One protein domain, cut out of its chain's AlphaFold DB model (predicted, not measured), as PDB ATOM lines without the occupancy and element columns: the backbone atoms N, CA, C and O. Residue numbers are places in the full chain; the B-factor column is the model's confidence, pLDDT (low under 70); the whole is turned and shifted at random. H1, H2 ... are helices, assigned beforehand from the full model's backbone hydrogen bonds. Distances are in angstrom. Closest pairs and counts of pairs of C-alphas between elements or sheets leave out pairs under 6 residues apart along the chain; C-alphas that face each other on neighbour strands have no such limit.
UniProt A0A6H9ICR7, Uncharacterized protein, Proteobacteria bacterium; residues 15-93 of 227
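This is residues 15 to 93 of the 227 residues of an uncharacterized protein of Proteobacteria bacterium (UniProt A0A6H9ICR7). What shape do these atoms make? A helical hairpin of H2 and H3 has H4 slanting across it, with one part of H4 on H3 and another on H2, while H1 packs on H3 on the side away from H4. H3 is in the middle of a compact, rounded body of mostly crossed helices, touching the other three, and a long link runs from H1 to H2. What is it built of? The printed part has 79 residues with four named helices, in the order H1, H2, H3, H4, and no named strand; the class is all helix. How large is it? It is compact, with a radius of gyration of the C-alphas of 11.7 A and spans of 33 by 30 by 23 A.

Where is the longest helix? H3 holds residues 62 to 76, 15 residues and 20.8 A from first to last C-alpha, beginning at C-alpha 62 at (368.528, 393.823, 464.303). Where are the other helices? H2 is residues 41 to 54, 20.0 A long, and H4 is residues 80 to 91, 16.3 A long, ending at C-alpha 91 at (355.205, 393.444, 458.251). H1 is residues 20 to 29, 14.2 A long, beginning at C-alpha 20 at (372.130, 386.147, 455.616).

What does the hub touch? H3 is the hub, touching three helices. With H2 it forms a helical hairpin, at a shallow tilt of 28 degrees, opposite ways; their closest C-alphas, of Arg 44 and Ser 76, are 5.5 A apart. H1 touches H3 at a steep tilt of 47 degrees, the same way, closest at the C-alphas of Ile 20 and Asp 64, 6.5 A. Where does H4 stand? Residues 80 to 83 of H4 touch residues 69 to 73 of H3, at a steep tilt of 66 degrees, opposite ways, with the closest C-alphas those of Gln 73 and Arg 80, 6.6 A. Residues 86 to 90 of H4 touch residues 48 to 52 of H2, at a steep tilt of 59 degrees, the same way, with the closest C-alphas those of Arg 49 and Phe 90, 7.2 A. Which helices are apart, and how are the backbones formed? H1 is apart from H2 and from H4. In H1, H2, H3 and H4 every O i to N i+4 pair is within hydrogen-bond range.

How far does it reach? The two C-alphas farthest apart, of Gly 32 and His 93, are 34.4 A apart. How are the helices linked? The link from H1 to H2 is long, with 11 residues; that from H2 to H3 is short, with 7, and that from H3 to H4 is tight, with 3. Is it whole and confident? The printed part has no cut, its mean pLDDT is 90.0, and residues 15 to 16 are under 70.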
ATOM      1  N   GLU A  15     367.814 382.973 443.729       63.16
ATOM      2  CA  GLU A  15     367.357 381.786 444.450       63.16
ATOM      3  C   GLU A  15     368.474 381.101 445.245       63.16
ATOM      4  O   GLU A  15     368.189 380.460 446.250       63.16
ATOM      5  N   ARG A  16     369.743 381.298 444.860       69.12
ATOM      6  CA  ARG A  16     370.911 380.729 445.554       69.12
ATOM      7  C   ARG A  16     371.343 381.528 446.789       69.12
ATOM      8  O   ARG A  16     372.230 381.088 447.511       69.12
ATOM      9  N   LEU A  17     370.752 382.703 447.018       80.19
ATOM     10  CA  LEU A  17     370.995 383.537 448.198       80.19
ATOM     11  C   LEU A  17     369.924 383.246 449.256       80.19
ATOM     12  O   LEU A  17     368.950 383.991 449.390       80.19
ATOM     13  N   ASP A  18     370.096 382.148 449.982       85.75
ATOM     14  CA  ASP A  18     369.154 381.627 450.982       85.75
ATOM     15  C   ASP A  18     369.557 381.925 452.438       85.75
ATOM     16  O   ASP A  18     368.741 381.784 453.348       85.75
ATOM     17  N   SER A  19     370.778 382.418 452.665       91.50
ATOM     18  CA  SER A  19     371.306 382.767 453.988       91.50
ATOM     19  C   SER A  19     371.710 384.242 454.103       91.50
ATOM     20  O   SER A  19     372.045 384.905 453.118       91.50
ATOM     21  N   ILE A  20     371.672 384.777 455.330       93.12
ATOM     22  CA  ILE A  20     372.130 386.147 455.616       93.12
ATOM     23  C   ILE A  20     373.619 386.295 455.295       93.12
ATOM     24  O   ILE A  20     374.022 387.314 454.742       93.12
ATOM     25  N   GLU A  21     374.419 385.267 455.573       92.12
ATOM     26  CA  GLU A  21     375.831 385.232 455.198       92.12
ATOM     27  C   GLU A  21     376.005 385.313 453.674       92.12
ATOM     28  O   GLU A  21     376.817 386.098 453.191       92.12
ATOM     29  N   GLY A  22     375.172 384.602 452.907       90.94
ATOM     30  CA  GLY A  22     375.137 384.722 451.449       90.94
ATOM     31  C   GLY A  22     374.833 386.149 450.979       90.94
ATOM     32  O   GLY A  22     375.466 386.636 450.043       90.94
ATOM     33  N   LEU A  23     373.926 386.869 451.654       92.31
ATOM     34  CA  LEU A  23     373.681 388.288 451.364       92.31
ATOM     35  C   LEU A  23     374.903 389.168 451.665       92.31
ATOM     36  O   LEU A  23     375.170 390.108 450.915       92.31
ATOM     37  N   GLU A  24     375.633 388.896 452.750       93.00
ATOM     38  CA  GLU A  24     376.861 389.625 453.090       93.00
ATOM     39  C   GLU A  24     377.965 389.366 452.056       93.00
ATOM     40  O   GLU A  24     378.567 390.321 451.560       93.00
ATOM     41  N   GLN A  25     378.180 388.104 451.671       91.75
ATOM     42  CA  GLN A  25     379.142 387.720 450.635       91.75
ATOM     43  C   GLN A  25     378.791 388.350 449.283       91.75
ATOM     44  O   GLN A  25     379.668 388.879 448.601       91.75
ATOM     45  N   PHE A  26     377.505 388.366 448.923       89.81
ATOM     46  CA  PHE A  26     377.028 389.037 447.719       89.81
ATOM     47  C   PHE A  26     377.337 390.534 447.757       89.81
ATOM     48  O   PHE A  26     377.968 391.044 446.838       89.81
ATOM     49  N   LEU A  27     376.961 391.229 448.836       91.00
ATOM     50  CA  LEU A  27     377.222 392.663 448.992       91.00
ATOM     51  C   LEU A  27     378.717 393.001 448.929       91.00
ATOM     52  O   LEU A  27     379.080 394.050 448.399       91.00
ATOM     53  N   ALA A  28     379.577 392.129 449.461       90.25
ATOM     54  CA  ALA A  28     381.023 392.281 449.359       90.25
ATOM     55  C   ALA A  28     381.511 392.083 447.912       90.25
ATOM     56  O   ALA A  28     382.271 392.906 447.402       90.25
ATOM     57  N   GLY A  29     381.033 391.038 447.230       88.06
ATOM     58  CA  GLY A  29     381.399 390.721 445.846       88.06
ATOM     59  C   GLY A  29     380.871 391.721 444.814       88.06
ATOM     60  O   GLY A  29     381.457 391.867 443.743       88.06
ATOM     61  N   THR A  30     379.801 392.452 445.135       87.00
ATOM     62  CA  THR A  30     379.192 393.451 444.249       87.00
ATOM     63  C   THR A  30     379.442 394.886 444.694       87.00
ATOM     64  O   THR A  30     378.829 395.797 444.158       87.00
ATOM     65  N   ALA A  31     380.374 395.160 445.610       79.19
ATOM     66  CA  ALA A  31     380.631 396.529 446.076       79.19
ATOM     67  C   ALA A  31     380.942 397.532 444.936       79.19
ATOM     68  O   ALA A  31     380.596 398.709 445.036       79.19
ATOM     69  N   GLY A  32     381.558 397.065 443.840       79.25
ATOM     70  CA  GLY A  32     381.900 397.873 442.660       79.25
ATOM     71  C   GLY A  32     380.853 397.893 441.539       79.25
ATOM     72  O   GLY A  32     381.049 398.579 440.539       79.25
ATOM     73  N   VAL A  33     379.750 397.152 441.669       80.25
ATOM     74  CA  VAL A  33     378.708 397.030 440.636       80.25
ATOM     75  C   VAL A  33     377.351 397.255 441.289       80.25
ATOM     76  O   VAL A  33     377.135 396.866 442.418       80.25
ATOM     77  N   SER A  34     376.394 397.892 440.622       74.44
ATOM     78  CA  SER A  34     375.026 398.018 441.157       74.44
ATOM     79  C   SER A  34     374.059 397.194 440.313       74.44
ATOM     80  O   SER A  34     373.368 397.775 439.468       74.44
ATOM     81  N   PRO A  35     374.031 395.855 440.475       77.12
ATOM     82  CA  PRO A  35     373.060 395.014 439.795       77.12
ATOM     83  C   PRO A  35     371.660 395.468 440.196       77.12
ATOM     84  O   PRO A  35     371.379 395.672 441.374       77.12
ATOM     85  N   ARG A  36     370.780 395.659 439.214       82.12
ATOM     86  CA  ARG A  36     369.394 396.059 439.457       82.12
ATOM     87  C   ARG A  36     368.451 395.005 438.928       82.12
ATOM     88  O   ARG A  36     368.674 394.459 437.851       82.12
ATOM     89  N   VAL A  37     367.373 394.778 439.666       82.88
ATOM     90  CA  VAL A  37     366.251 393.967 439.193       82.88
ATOM     91  C   VAL A  37     365.728 394.574 437.893       82.88
ATOM     92  O   VAL A  37     365.411 395.768 437.839       82.88
ATOM     93  N   ALA A  38     365.667 393.749 436.849       77.06
ATOM     94  CA  ALA A  38     365.098 394.130 435.567       77.06
ATOM     95  C   ALA A  38     363.584 394.366 435.702       77.06
ATOM     96  O   ALA A  38     362.899 393.670 436.449       77.06
ATOM     97  N   GLY A  39     363.067 395.350 434.967       81.38
ATOM     98  CA  GLY A  39     361.647 395.699 434.969       81.38
ATOM     99  C   GLY A  39     361.316 397.014 435.679       81.38
ATOM    100  O   GLY A  39     362.189 397.827 436.011       81.38
ATOM    101  N   GLY A  40     360.016 397.244 435.841       85.62
ATOM    102  CA  GLY A  40     359.429 398.446 436.415       85.62
ATOM    103  C   GLY A  40     359.190 398.351 437.923       85.62
ATOM    104  O   GLY A  40     359.789 397.558 438.650       85.62
ATOM    105  N   GLU A  41     358.314 399.225 438.418       86.94
ATOM    106  CA  GLU A  41     357.985 399.324 439.846       86.94
ATOM    107  C   GLU A  41     357.373 398.022 440.391       86.94
ATOM    108  O   GLU A  41     357.677 397.617 441.513       86.94
ATOM    109  N   SER A  42     356.559 397.334 439.589       86.56
ATOM    110  CA  SER A  42     355.919 396.071 439.967       86.56
ATOM    111  C   SER A  42     356.943 394.964 440.228       86.56
ATOM    112  O   SER A  42     356.868 394.285 441.253       86.56
ATOM    113  N   GLU A  43     357.936 394.810 439.351       88.50
ATOM    114  CA  GLU A  43     358.994 393.804 439.466       88.50
ATOM    115  C   GLU A  43     359.902 394.083 440.668       88.50
ATOM    116  O   GLU A  43     360.241 393.168 441.421       88.50
ATOM    117  N   ARG A  44     360.236 395.357 440.915       90.38
ATOM    118  CA  ARG A  44     361.029 395.772 442.084       90.38
ATOM    119  C   ARG A  44     360.294 395.536 443.401       90.38
ATOM    120  O   ARG A  44     360.903 395.089 444.372       90.38
ATOM    121  N   GLN A  45     358.991 395.799 443.459       90.44
ATOM    122  CA  GLN A  45     358.194 395.503 444.652       90.44
ATOM    123  C   GLN A  45     358.001 393.997 444.857       90.44
ATOM    124  O   GLN A  45     358.045 393.526 445.996       90.44
ATOM    125  N   ALA A  46     357.831 393.231 443.776       89.81
ATOM    126  CA  ALA A  46     357.793 391.773 443.835       89.81
ATOM    127  C   ALA A  46     359.118 391.206 444.367       89.81
ATOM    128  O   ALA A  46     359.094 390.346 445.246       89.81
ATOM    129  N   HIS A  47     360.257 391.745 443.916       91.38
ATOM    130  CA  HIS A  47     361.586 391.436 444.455       91.38
ATOM    131  C   HIS A  47     361.667 391.682 445.961       91.38
ATOM    132  O   HIS A  47     361.979 390.770 446.721       91.38
ATOM    133  N   VAL A  48     361.290 392.883 446.415       93.00
ATOM    134  CA  VAL A  48     361.251 393.212 447.849       93.00
ATOM    135  C   VAL A  48     360.401 392.200 448.621       93.00
ATOM    136  O   VAL A  48     360.840 391.692 449.651       93.00
ATOM    137  N   ARG A  49     359.213 391.852 448.114       93.12
ATOM    138  CA  ARG A  49     358.330 390.870 448.758       93.12
ATOM    139  C   ARG A  49     358.973 389.489 448.870       93.12
ATOM    140  O   ARG A  49     358.882 388.884 449.936       93.12
ATOM    141  N   ARG A  50     359.593 388.996 447.792       92.19
ATOM    142  CA  ARG A  50     360.239 387.674 447.761       92.19
ATOM    143  C   ARG A  50     361.365 387.586 448.781       92.19
ATOM    144  O   ARG A  50     361.368 386.657 449.576       92.19
ATOM    145  N   VAL A  51     362.255 388.577 448.819       93.44
ATOM    146  CA  VAL A  51     363.385 388.615 449.762       93.44
ATOM    147  C   VAL A  51     362.894 388.663 451.205       93.44
ATOM    148  O   VAL A  51     363.308 387.849 452.027       93.44
ATOM    149  N   LEU A  52     361.985 389.590 451.529       94.69
ATOM    150  CA  LEU A  52     361.486 389.729 452.900       94.69
ATOM    151  C   LEU A  52     360.751 388.466 453.374       94.69
ATOM    152  O   LEU A  52     360.857 388.110 454.548       94.69
ATOM    153  N   GLY A  53     360.038 387.787 452.467       93.25
ATOM    154  CA  GLY A  53     359.395 386.498 452.721       93.25
ATOM    155  C   GLY A  53     360.399 385.367 452.926       93.25
ATOM    156  O   GLY A  53     360.328 384.682 453.942       93.25
ATOM    157  N   ARG A  54     361.363 385.216 452.010       93.38
ATOM    158  CA  ARG A  54     362.389 384.163 452.043       93.38
ATOM    159  C   ARG A  54     363.191 384.176 453.341       93.38
ATOM    160  O   ARG A  54     363.403 383.126 453.930       93.38
ATOM    161  N   PHE A  55     363.594 385.357 453.803       93.94
ATOM    162  CA  PHE A  55     364.390 385.503 455.027       93.94
ATOM    163  C   PHE A  55     363.555 385.662 456.303       93.94
ATOM    164  O   PHE A  55     364.123 385.898 457.367       93.94
ATOM    165  N   GLY A  56     362.220 385.606 456.219       93.12
ATOM    166  CA  GLY A  56     361.354 385.783 457.384       93.12
ATOM    167  C   GLY A  56     361.630 387.092 458.130       93.12
ATOM    168  O   GLY A  56     361.803 387.084 459.348       93.12
ATOM    169  N   TYR A  57     361.688 388.222 457.410       95.19
ATOM    170  CA  TYR A  57     362.245 389.495 457.903       95.19
ATOM    171  C   TYR A  57     361.760 389.925 459.299       95.19
ATOM    172  O   TYR A  57     362.528 390.505 460.065       95.19
ATOM    173  N   ALA A  58     360.503 389.645 459.655       92.44
ATOM    174  CA  ALA A  58     359.950 389.981 460.967       92.44
ATOM    175  C   ALA A  58     360.749 389.355 462.130       92.44
ATOM    176  O   ALA A  58     361.016 390.048 463.117       92.44
ATOM    177  N   GLY A  59     361.187 388.101 461.975       93.62
ATOM    178  CA  GLY A  59     361.920 387.326 462.981       93.62
ATOM    179  C   GLY A  59     363.436 387.538 462.989       93.62
ATOM    180  O   GLY A  59     364.107 387.062 463.898       93.62
ATOM    181  N   LEU A  60     363.988 388.267 462.014       95.19
ATOM    182  CA  LEU A  60     365.424 388.537 461.949       95.19
ATOM    183  C   LEU A  60     365.908 389.412 463.115       95.19
ATOM    184  O   LEU A  60     365.208 390.332 463.571       95.19
ATOM    185  N   SER A  61     367.157 389.178 463.530       96.31
ATOM    186  CA  SER A  61     367.862 390.045 464.475       96.31
ATOM    187  C   SER A  61     368.024 391.462 463.905       96.31
ATOM    188  O   SER A  61     367.929 391.690 462.696       96.31
ATOM    189  N   HIS A  62     368.296 392.449 464.762       94.56
ATOM    190  CA  HIS A  62     368.528 393.823 464.303       94.56
ATOM    191  C   HIS A  62     369.697 393.915 463.303       94.56
ATOM    192  O   HIS A  62     369.618 394.662 462.324       94.56
ATOM    193  N   ARG A  63     370.760 393.124 463.514       95.75
ATOM    194  CA  ARG A  63     371.906 393.046 462.598       95.75
ATOM    195  C   ARG A  63     371.473 392.521 461.229       95.75
ATOM    196  O   ARG A  63     371.732 393.174 460.218       95.75
ATOM    197  N   ASP A  64     370.765 391.400 461.205       95.44
ATOM    198  CA  ASP A  64     370.400 390.708 459.962       95.44
ATOM    199  C   ASP A  64     369.357 391.492 459.159       95.44
ATOM    200  O   ASP A  64     369.421 391.561 457.930       95.44
ATOM    201  N   LYS A  65     368.454 392.202 459.850       95.44
ATOM    202  CA  LYS A  65     367.565 393.196 459.228       95.44
ATOM    203  C   LYS A  65     368.358 394.258 458.471       95.44
ATOM    204  O   LYS A  65     367.954 394.659 457.379       95.44
ATOM    205  N   GLY A  66     369.489 394.702 459.022       95.62
ATOM    206  CA  GLY A  66     370.397 395.642 458.367       95.62
ATOM    207  C   GLY A  66     371.003 395.082 457.078       95.62
ATOM    208  O   GLY A  66     371.028 395.782 456.065       95.62
ATOM    209  N   VAL A  67     371.434 393.818 457.089       95.62
ATOM    210  CA  VAL A  67     371.964 393.128 455.899       95.62
ATOM    211  C   VAL A  67     370.901 393.047 454.804       95.62
ATOM    212  O   VAL A  67     371.149 393.489 453.681       95.62
ATOM    213  N   ALA A  68     369.694 392.584 455.142       95.00
ATOM    214  CA  ALA A  68     368.584 392.476 454.198       95.00
ATOM    215  C   ALA A  68     368.201 393.835 453.582       95.00
ATOM    216  O   ALA A  68     367.960 393.931 452.379       95.00
ATOM    217  N   VAL A  69     368.191 394.913 454.379       95.50
ATOM    218  CA  VAL A  69     367.907 396.270 453.880       95.50
ATOM    219  C   VAL A  69     368.994 396.759 452.925       95.50
ATOM    220  O   VAL A  69     368.660 397.322 451.884       95.50
ATOM    221  N   ARG A  70     370.279 396.540 453.237       94.38
ATOM    222  CA  ARG A  70     371.387 396.917 452.340       94.38
ATOM    223  C   ARG A  70     371.328 396.149 451.028       94.38
ATOM    224  O   ARG A  70     371.472 396.759 449.973       94.38
ATOM    225  N   TYR A  71     371.051 394.850 451.095       93.75
ATOM    226  CA  TYR A  71     370.835 394.017 449.918       93.75
ATOM    227  C   TYR A  71     369.698 394.566 449.048       93.75
ATOM    228  O   TYR A  71     369.905 394.867 447.876       93.75
ATOM    229  N   LEU A  72     368.524 394.807 449.639       94.12
ATOM    230  CA  LEU A  72     367.382 395.363 448.917       94.12
ATOM    231  C   LEU A  72     367.672 396.745 448.337       94.12
ATOM    232  O   LEU A  72     367.239 397.036 447.227       94.12
ATOM    233  N   GLN A  73     368.403 397.600 449.048       93.62
ATOM    234  CA  GLN A  73     368.810 398.909 448.540       93.62
ATOM    235  C   GLN A  73     369.705 398.771 447.309       93.62
ATOM    236  O   GLN A  73     369.505 399.477 446.319       93.62
ATOM    237  N   HIS A  74     370.646 397.834 447.364       91.31
ATOM    238  CA  HIS A  74     371.591 397.563 446.298       91.31
ATOM    239  C   HIS A  74     370.903 397.005 445.041       91.31
ATOM    240  O   HIS A  74     371.169 397.498 443.948       91.31
ATOM    241  N   THR A  75     369.958 396.067 445.191       90.94
ATOM    242  CA  THR A  75     369.330 395.378 444.049       90.94
ATOM    243  C   THR A  75     368.053 396.035 443.516       90.94
ATOM    244  O   THR A  75     367.773 395.973 442.321       90.94
ATOM    245  N   SER A  76     367.245 396.679 444.365       89.62
ATOM    246  CA  SER A  76     366.003 397.346 443.923       89.62
ATOM    247  C   SER A  76     366.237 398.782 443.460       89.62
ATOM    248  O   SER A  76     365.455 399.331 442.679       89.62
ATOM    249  N   GLY A  77     367.302 399.421 443.955       88.75
ATOM    250  CA  GLY A  77     367.566 400.825 443.689       88.75
ATOM    251  C   GLY A  77     366.712 401.815 444.473       88.75
ATOM    252  O   GLY A  77     366.787 403.013 444.198       88.75
ATOM    253  N   TYR A  78     365.884 401.343 445.406       92.38
ATOM    254  CA  TYR A  78     365.099 402.215 446.267       92.38
ATOM    255  C   TYR A  78     365.976 402.973 447.259       92.38
ATOM    256  O   TYR A  78     366.976 402.463 447.761       92.38
ATOM    257  N   SER A  79     365.556 404.191 447.609       91.56
ATOM    258  CA  SER A  79     366.132 404.883 448.758       91.56
ATOM    259  C   SER A  79     365.803 404.132 450.051       91.56
ATOM    260  O   SER A  79     364.777 403.451 450.161       91.56
ATOM    261  N   ARG A  80     366.639 404.320 451.076       91.44
ATOM    262  CA  ARG A  80     366.419 403.728 452.401       91.44
ATOM    263  C   ARG A  80     365.037 404.064 452.972       91.44
ATOM    264  O   ARG A  80     364.373 403.192 453.518       91.44
ATOM    265  N   GLN A  81     364.585 405.310 452.819       92.44
ATOM    266  CA  GLN A  81     363.267 405.748 453.297       92.44
ATOM    267  C   GLN A  81     362.125 405.006 452.590       92.44
ATOM    268  O   GLN A  81     361.162 404.593 453.238       92.44
ATOM    269  N   HIS A  82     362.240 404.789 451.275       92.69
ATOM    270  CA  HIS A  82     361.232 404.039 450.535       92.69
ATOM    271  C   HIS A  82     361.198 402.570 450.987       92.69
ATOM    272  O   HIS A  82     360.118 402.037 451.245       92.69
ATOM    273  N   LEU A  83     362.361 401.945 451.188       94.50
ATOM    274  CA  LEU A  83     362.430 400.578 451.711       94.50
ATOM    275  C   LEU A  83     361.803 400.446 453.096       94.50
ATOM    276  O   LEU A  83     361.015 399.532 453.299       94.50
ATOM    277  N   VAL A  84     362.072 401.372 454.022       93.75
ATOM    278  CA  VAL A  84     361.441 401.367 455.354       93.75
ATOM    279  C   VAL A  84     359.914 401.385 455.239       93.75
ATOM    280  O   VAL A  84     359.234 400.615 455.915       93.75
ATOM    281  N   ARG A  85     359.363 402.201 454.332       93.06
ATOM    282  CA  ARG A  85     357.915 402.250 454.084       93.06
ATOM    283  C   ARG A  85     357.370 400.927 453.533       93.06
ATOM    284  O   ARG A  85     356.314 400.478 453.976       93.06
ATOM    285  N   LEU A  86     358.062 400.316 452.570       94.31
ATOM    286  CA  LEU A  86     357.664 399.027 451.989       94.31
ATOM    287  C   LEU A  86     357.754 397.896 453.020       94.31
ATOM    288  O   LEU A  86     356.825 397.107 453.138       94.31
ATOM    289  N   ILE A  87     358.816 397.864 453.820       94.88
ATOM    290  CA  ILE A  87     359.000 396.899 454.908       94.88
ATOM    291  C   ILE A  87     357.888 397.037 455.949       94.88
ATOM    292  O   ILE A  87     357.311 396.033 456.352       94.88
ATOM    293  N   GLY A  88     357.529 398.263 456.342       94.25
ATOM    294  CA  GLY A  88     356.414 398.491 457.265       94.25
ATOM    295  C   GLY A  88     355.097 397.913 456.739       94.25
ATOM    296  O   GLY A  88     354.362 397.267 457.481       94.25
ATOM    297  N   ARG A  89     354.827 398.062 455.436       93.31
ATOM    298  CA  ARG A  89     353.661 397.439 454.790       93.31
ATOM    299  C   ARG A  89     353.759 395.919 454.742       93.31
ATOM    300  O   ARG A  89     352.762 395.262 455.009       93.31
ATOM    301  N   PHE A  90     354.936 395.374 454.434       94.12
ATOM    302  CA  PHE A  90     355.175 393.932 454.428       94.12
ATOM    303  C   PHE A  90     354.874 393.312 455.797       94.12
ATOM    304  O   PHE A  90     354.120 392.348 455.876       94.12
ATOM    305  N   VAL A  91     355.414 393.902 456.868       92.75
ATOM    306  CA  VAL A  91     355.205 393.444 458.251       92.75
ATOM    307  C   VAL A  91     353.739 393.576 458.667       92.75
ATOM    308  O   VAL A  91     353.220 392.709 459.357       92.75
ATOM    309  N   ALA A  92     353.044 394.619 458.207       92.38
ATOM    310  CA  ALA A  92     351.610 394.795 458.434       92.38
ATOM    311  C   ALA A  92     350.717 393.933 457.515       92.38
ATOM    312  O   ALA A  92     349.504 394.129 457.502       92.38
ATOM    313  N   HIS A  93     351.293 393.039 456.700       89.50
ATOM    314  CA  HIS A  93     350.590 392.255 455.675       89.50
ATOM    315  C   HIS A  93     349.742 393.100 454.702       89.50
ATOM    316  O   HIS A  93     348.781 392.621 454.099       89.50
TER     317      HIS A  93